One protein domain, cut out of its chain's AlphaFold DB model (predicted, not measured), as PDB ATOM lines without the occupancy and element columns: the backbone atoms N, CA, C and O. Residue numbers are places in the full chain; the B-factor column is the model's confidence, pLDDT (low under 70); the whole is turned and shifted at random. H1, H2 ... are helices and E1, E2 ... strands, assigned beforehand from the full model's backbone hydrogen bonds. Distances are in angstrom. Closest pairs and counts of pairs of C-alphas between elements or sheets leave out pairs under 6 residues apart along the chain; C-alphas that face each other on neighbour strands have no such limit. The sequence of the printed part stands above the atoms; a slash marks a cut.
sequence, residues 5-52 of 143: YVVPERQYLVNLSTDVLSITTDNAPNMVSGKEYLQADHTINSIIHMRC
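This is residues 5 to 52 of the 143 residues of the protein "AC transposase" of Brachionus plicatilis (UniProt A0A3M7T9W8). A small two-stranded parallel sheet, E2 beside E3, has the helix H1 running back over one of its faces while the other face is bare; away from this body the printed part begins with a loop that folds back on itself, residues 5 to 15, with the short strand E1 in its returning side. Residues 7 to 12 of that loop stick out. The printed part has 48 residues, with one named helix and three named strands in the order E1, E2, H1, E3; the class is mixed, helices and strands, with 23 residues, under half, in named elements. It is only just compact, close to loose, with a radius of gyration of the C-alphas of 11.4 A, and the C-alphas span 31 by 24 by 14 A.

The sheet is made of E2, residues 22 to 25, and E3, residues 48 to 51, which are parallel neighbours with 24 degrees between their directions. C-alphas 22 and 48 face each other at 4.4 A, and C-alphas 25 and 51 at 5.5 A. N 23 and O 48 are within hydrogen-bond range at 2.9 A, as are N 50 and O 23 at 2.9 A. Between these strands along the chain comes H1, residues 29 to 40; E2, H1 and E3 form a strand-helix-strand unit, two parallel neighbour strands joined through a helix, with a right-handed crossover. The closest C-alphas of E2 and H1 are those of Thr 25 and Met 31, 6.4 A apart. The closest C-alphas of H1 and E3 are those of Lys 35 and His 49, 7.0 A apart. In H1 every O i to N i+4 pair is within hydrogen-bond range. E1, residues 13 to 15, is apart from E2, H1 and E3 and pairs with no named strand; the short stretch of residues 5 to 6 pairs antiparallel with residues 13 to 14 of E1.

E2 has its first C-alpha, that of Ser 22, at (100.354, 136.243, 160.556) and is 10.0 A long from first to last C-alpha. E3 is 10.1 A long and ends with C-alpha 51 at (103.945, 126.445, 159.790). H1 is 16.8 A long. E1 is 6.5 A long and begins with C-alpha 13 at (106.748, 150.380, 167.123).

The two C-alphas farthest apart are those of Gln 11 and Pro 29, at 31.0 A. The printed part has no cut. The link from E2 to H1 is tight, those from E1 to E2 and from H1 to E3 are short, and none is long. The mean pLDDT of the printed part is 79.4; residues 5 to 12, 42 to 43 and 45 are under 70.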
ATOM      1  N   TYR A   5     105.950 146.283 170.264       68.62
ATOM      2  CA  TYR A   5     107.294 145.721 170.174       68.62
ATOM      3  C   TYR A   5     108.218 146.649 169.385       68.62
ATOM      4  O   TYR A   5     107.856 147.162 168.322       68.62
ATOM      5  N   VAL A   6     109.428 146.847 169.912       69.00
ATOM      6  CA  VAL A   6     110.515 147.544 169.216       69.00
ATOM      7  C   VAL A   6     111.226 146.535 168.322       69.00
ATOM      8  O   VAL A   6     111.779 145.551 168.813       69.00
ATOM      9  N   VAL A   7     111.228 146.775 167.013       66.44
ATOM     10  CA  VAL A   7     112.004 145.968 166.067       66.44
ATOM     11  C   VAL A   7     113.448 146.488 166.077       66.44
ATOM     12  O   VAL A   7     113.651 147.652 165.738       66.44
ATOM     13  N   PRO A   8     114.464 145.678 166.428       63.94
ATOM     14  CA  PRO A   8     115.841 146.163 166.612       63.94
ATOM     15  C   PRO A   8     116.437 146.882 165.390       63.94
ATOM     16  O   PRO A   8     117.294 147.747 165.533       63.94
ATOM     17  N   GLU A   9     115.957 146.550 164.190       68.25
ATOM     18  CA  GLU A   9     116.447 147.081 162.913       68.25
ATOM     19  C   GLU A   9     115.607 148.255 162.365       68.25
ATOM     20  O   GLU A   9     115.929 148.809 161.313       68.25
ATOM     21  N   ARG A  10     114.517 148.654 163.042       58.09
ATOM     22  CA  ARG A  10     113.573 149.689 162.577       58.09
ATOM     23  C   ARG A  10     113.114 150.589 163.731       58.09
ATOM     24  O   ARG A  10     112.605 150.115 164.734       58.09
ATOM     25  N   GLN A  11     113.211 151.910 163.557       60.72
ATOM     26  CA  GLN A  11     112.837 152.919 164.571       60.72
ATOM     27  C   GLN A  11     111.316 153.109 164.775       60.72
ATOM     28  O   GLN A  11     110.880 154.181 165.190       60.72
ATOM     29  N   TYR A  12     110.482 152.112 164.477       68.62
ATOM     30  CA  TYR A  12     109.038 152.207 164.698       68.62
ATOM     31  C   TYR A  12     108.507 151.036 165.519       68.62
ATOM     32  O   TYR A  12     109.024 149.920 165.471       68.62
ATOM     33  N   LEU A  13     107.468 151.337 166.294       77.12
ATOM     34  CA  LEU A  13     106.748 150.380 167.123       77.12
ATOM     35  C   LEU A  13     105.718 149.652 166.262       77.12
ATOM     36  O   LEU A  13     104.965 150.299 165.537       77.12
ATOM     37  N   VAL A  14     105.677 148.327 166.369       76.19
ATOM     38  CA  VAL A  14     104.639 147.493 165.749       76.19
ATOM     39  C   VAL A  14     103.671 147.059 166.841       76.19
ATOM     40  O   VAL A  14     104.104 146.530 167.869       76.19
ATOM     41  N   ASN A  15     102.374 147.277 166.636       80.81
ATOM     42  CA  ASN A  15     101.346 146.706 167.492       80.81
ATOM     43  C   ASN A  15     100.990 145.306 166.988       80.81
ATOM     44  O   ASN A  15     100.385 145.141 165.930       80.81
ATOM     45  N   LEU A  16     101.351 144.291 167.769       78.44
ATOM     46  CA  LEU A  16     101.131 142.897 167.391       78.44
ATOM     47  C   LEU A  16      99.650 142.547 167.179       78.44
ATOM     48  O   LEU A  16      99.365 141.646 166.401       78.44
ATOM     49  N   SER A  17      98.704 143.247 167.815       76.50
ATOM     50  CA  SER A  17      97.281 142.905 167.681       76.50
ATOM     51  C   SER A  17      96.610 143.472 166.429       76.50
ATOM     52  O   SER A  17      95.604 142.921 165.975       76.50
ATOM     53  N   THR A  18      97.148 144.565 165.877       79.19
ATOM     54  CA  THR A  18      96.536 145.305 164.760       79.19
ATOM     55  C   THR A  18      97.363 145.280 163.486       79.19
ATOM     56  O   THR A  18      96.795 145.294 162.397       79.19
ATOM     57  N   ASP A  19      98.689 145.242 163.607       84.00
ATOM     58  CA  ASP A  19      99.595 145.484 162.481       84.00
ATOM     59  C   ASP A  19     100.174 144.177 161.918       84.00
ATOM     60  O   ASP A  19     100.759 144.163 160.834       84.00
ATOM     61  N   VAL A  20     100.015 143.068 162.648       83.75
ATOM     62  CA  VAL A  20     100.525 141.748 162.272       83.75
ATOM     63  C   VAL A  20      99.364 140.824 161.931       83.75
ATOM     64  O   VAL A  20      98.573 140.446 162.787       83.75
ATOM     65  N   LEU A  21      99.293 140.414 160.665       86.12
ATOM     66  CA  LEU A  21      98.294 139.451 160.199       86.12
ATOM     67  C   LEU A  21      98.658 138.011 160.584       86.12
ATOM     68  O   LEU A  21      97.809 137.239 161.029       86.12
ATOM     69  N   SER A  22      99.917 137.625 160.371       87.56
ATOM     70  CA  SER A  22     100.354 136.243 160.556       87.56
ATOM     71  C   SER A  22     101.831 136.126 160.899       87.56
ATOM     72  O   SER A  22     102.644 136.912 160.409       87.56
ATOM     73  N   ILE A  23     102.187 135.081 161.643       87.25
ATOM     74  CA  ILE A  23     103.571 134.700 161.941       87.25
ATOM     75  C   ILE A  23     103.821 133.312 161.357       87.25
ATOM     76  O   ILE A  23     103.035 132.392 161.578       87.25
ATOM     77  N   THR A  24     104.927 133.156 160.627       90.62
ATOM     78  CA  THR A  24     105.376 131.848 160.135       90.62
ATOM     79  C   THR A  24     106.596 131.391 160.917       90.62
ATOM     80  O   THR A  24     107.581 132.121 160.996       90.62
ATOM     81  N   THR A  25     106.552 130.184 161.474       90.38
ATOM     82  CA  THR A  25     107.678 129.606 162.225       90.38
ATOM     83  C   THR A  25     108.008 128.214 161.710       90.38
ATOM     84  O   THR A  25     107.175 127.555 161.079       90.38
ATOM     85  N   ASP A  26     109.216 127.728 161.991       87.00
ATOM     86  CA  ASP A  26     109.473 126.295 161.875       87.00
ATOM     87  C   ASP A  26     108.665 125.511 162.935       87.00
ATOM     88  O   ASP A  26     107.963 126.091 163.773       87.00
ATOM     89  N   ASN A  27     108.687 124.180 162.849       82.62
ATOM     90  CA  ASN A  27     107.966 123.312 163.782       82.62
ATOM     91  C   ASN A  27     108.869 122.842 164.938       82.62
ATOM     92  O   ASN A  27     108.655 121.759 165.483       82.62
ATOM     93  N   ALA A  28     109.902 123.614 165.289       84.94
ATOM     94  CA  ALA A  28     110.746 123.289 166.428       84.94
ATOM     95  C   ALA A  28     109.943 123.402 167.743       84.94
ATOM     96  O   ALA A  28     109.032 124.232 167.837       84.94
ATOM     97  N   PRO A  29     110.257 122.595 168.775       85.38
ATOM     98  CA  PRO A  29     109.464 122.549 170.007       85.38
ATOM     99  C   PRO A  29     109.279 123.917 170.675       85.38
ATOM    100  O   PRO A  29     108.178 124.264 171.088       85.38
ATOM    101  N   ASN A  30     110.334 124.732 170.707       89.25
ATOM    102  CA  ASN A  30     110.305 126.094 171.240       89.25
ATOM    103  C   ASN A  30     109.366 127.023 170.450       89.25
ATOM    104  O   ASN A  30     108.672 127.839 171.052       89.25
ATOM    105  N   MET A  31     109.305 126.888 169.123       89.62
ATOM    106  CA  MET A  31     108.400 127.678 168.286       89.62
ATOM    107  C   MET A  31     106.945 127.230 168.439       89.62
ATOM    108  O   MET A  31     106.042 128.067 168.427       89.62
ATOM    109  N   VAL A  32     106.709 125.930 168.646       85.31
ATOM    110  CA  VAL A  32     105.375 125.397 168.957       85.31
ATOM    111  C   VAL A  32     104.882 125.948 170.293       85.31
ATOM    112  O   VAL A  32     103.790 126.507 170.336       85.31
ATOM    113  N   SER A  33     105.696 125.888 171.351       86.94
ATOM    114  CA  SER A  33     105.347 126.478 172.651       86.94
ATOM    115  C   SER A  33     105.174 127.999 172.578       86.94
ATOM    116  O   SER A  33     104.273 128.552 173.202       86.94
ATOM    117  N   GLY A  34     105.993 128.688 171.777       86.12
ATOM    118  CA  GLY A  34     105.852 130.126 171.538       86.12
ATOM    119  C   GLY A  34     104.509 130.487 170.899       86.12
ATOM    120  O   GLY A  34     103.869 131.449 171.319       86.12
ATOM    121  N   LYS A  35     104.032 129.681 169.940       83.50
ATOM    122  CA  LYS A  35     102.692 129.856 169.360       83.50
ATOM    123  C   LYS A  35     101.603 129.718 170.434       83.50
ATOM    124  O   LYS A  35     100.660 130.496 170.432       83.50
ATOM    125  N   GLU A  36     101.719 128.731 171.325       84.19
ATOM    126  CA  GLU A  36     100.697 128.434 172.338       84.19
ATOM    127  C   GLU A  36     100.594 129.582 173.337       84.19
ATOM    128  O   GLU A  36      99.496 129.991 173.704       84.19
ATOM    129  N   TYR A  37     101.740 130.164 173.693       85.25
ATOM    130  CA  TYR A  37     101.804 131.361 174.518       85.25
ATOM    131  C   TYR A  37     101.113 132.562 173.855       85.25
ATOM    132  O   TYR A  37     100.300 133.229 174.488       85.25
ATOM    133  N   LEU A  38     101.379 132.806 172.566       80.00
ATOM    134  CA  LEU A  38     100.753 133.905 171.817       80.00
ATOM    135  C   LEU A  38      99.240 133.714 171.634       80.00
ATOM    136  O   LEU A  38      98.497 134.688 171.656       80.00
ATOM    137  N   GLN A  39      98.777 132.471 171.479       77.38
ATOM    138  CA  GLN A  39      97.350 132.139 171.370       77.38
ATOM    139  C   GLN A  39      96.609 132.247 172.711       77.38
ATOM    140  O   GLN A  39      95.417 132.542 172.734       77.38
ATOM    141  N   ALA A  40      97.300 132.017 173.830       82.75
ATOM    142  CA  ALA A  40      96.739 132.205 175.166       82.75
ATOM    143  C   ALA A  40      96.595 133.690 175.546       82.75
ATOM    144  O   ALA A  40      95.792 134.032 176.416       82.75
ATOM    145  N   ASP A  41      97.345 134.582 174.893       79.25
ATOM    146  CA  ASP A  41      97.221 136.020 175.091       79.25
ATOM    147  C   ASP A  41      96.011 136.583 174.322       79.25
ATOM    148  O   ASP A  41      96.044 136.822 173.113       79.25
ATOM    149  N   HIS A  42      94.927 136.859 175.053       67.81
ATOM    150  CA  HIS A  42      93.696 137.451 174.518       67.81
ATOM    151  C   HIS A  42      93.896 138.796 173.803       67.81
ATOM    152  O   HIS A  42      93.025 139.209 173.038       67.81
ATOM    153  N   THR A  43      95.018 139.479 174.031       66.69
ATOM    154  CA  THR A  43      95.344 140.739 173.363       66.69
ATOM    155  C   THR A  43      96.013 140.545 171.998       66.69
ATOM    156  O   THR A  43      96.050 141.492 171.220       66.69
ATOM    157  N   ILE A  44      96.503 139.336 171.688       70.44
ATOM    158  CA  ILE A  44      97.241 138.975 170.458       70.44
ATOM    159  C   ILE A  44      96.518 137.859 169.664       70.44
ATOM    160  O   ILE A  44      96.918 137.487 168.564       70.44
ATOM    161  N   ASN A  45      95.382 137.375 170.171       65.56
ATOM    162  CA  ASN A  45      94.630 136.222 169.662       65.56
ATOM    163  C   ASN A  45      94.084 136.349 168.212       65.56
ATOM    164  O   ASN A  45      93.443 135.430 167.710       65.56
ATOM    165  N   SER A  46      94.302 137.478 167.530       72.25
ATOM    166  CA  SER A  46      93.978 137.682 166.110       72.25
ATOM    167  C   SER A  46      95.072 137.210 165.142       72.25
ATOM    168  O   SER A  46      94.789 137.058 163.953       72.25
ATOM    169  N   ILE A  47      96.305 136.969 165.609       80.12
ATOM    170  CA  ILE A  47      97.420 136.587 164.731       80.12
ATOM    171  C   ILE A  47      97.261 135.146 164.235       80.12
ATOM    172  O   ILE A  47      97.194 134.191 165.012       80.12
ATOM    173  N   ILE A  48      97.318 134.966 162.915       84.25
ATOM    174  CA  ILE A  48      97.320 133.644 162.283       84.25
ATOM    175  C   ILE A  48      98.723 133.029 162.379       84.25
ATOM    176  O   ILE A  48      99.696 133.576 161.857       84.25
ATOM    177  N   HIS A  49      98.850 131.857 163.002       85.75
ATOM    178  CA  HIS A  49     100.106 131.101 162.985       85.75
ATOM    179  C   HIS A  49     100.153 130.141 161.795       85.75
ATOM    180  O   HIS A  49      99.273 129.295 161.633       85.75
ATOM    181  N   MET A  50     101.205 130.248 160.987       88.00
ATOM    182  CA  MET A  50     101.478 129.364 159.857       88.00
ATOM    183  C   MET A  50     102.747 128.553 160.125       88.00
ATOM    184  O   MET A  50     103.756 129.059 160.614       88.00
ATOM    185  N   ARG A  51     102.731 127.270 159.767       87.31
ATOM    186  CA  ARG A  51     103.945 126.445 159.790       87.31
ATOM    187  C   ARG A  51     104.763 126.683 158.525       87.31
ATOM    188  O   ARG A  51     104.207 126.814 157.439       87.31
ATOM    189  N   CYS A  52     106.084 126.663 158.653       91.25
ATOM    190  CA  CYS A  52     106.998 126.768 157.524       91.25
ATOM    191  C   CYS A  52     106.816 125.582 156.562       91.25
ATOM    192  O   CYS A  52     107.145 124.441 156.896       91.25
TER     193      CYS A  52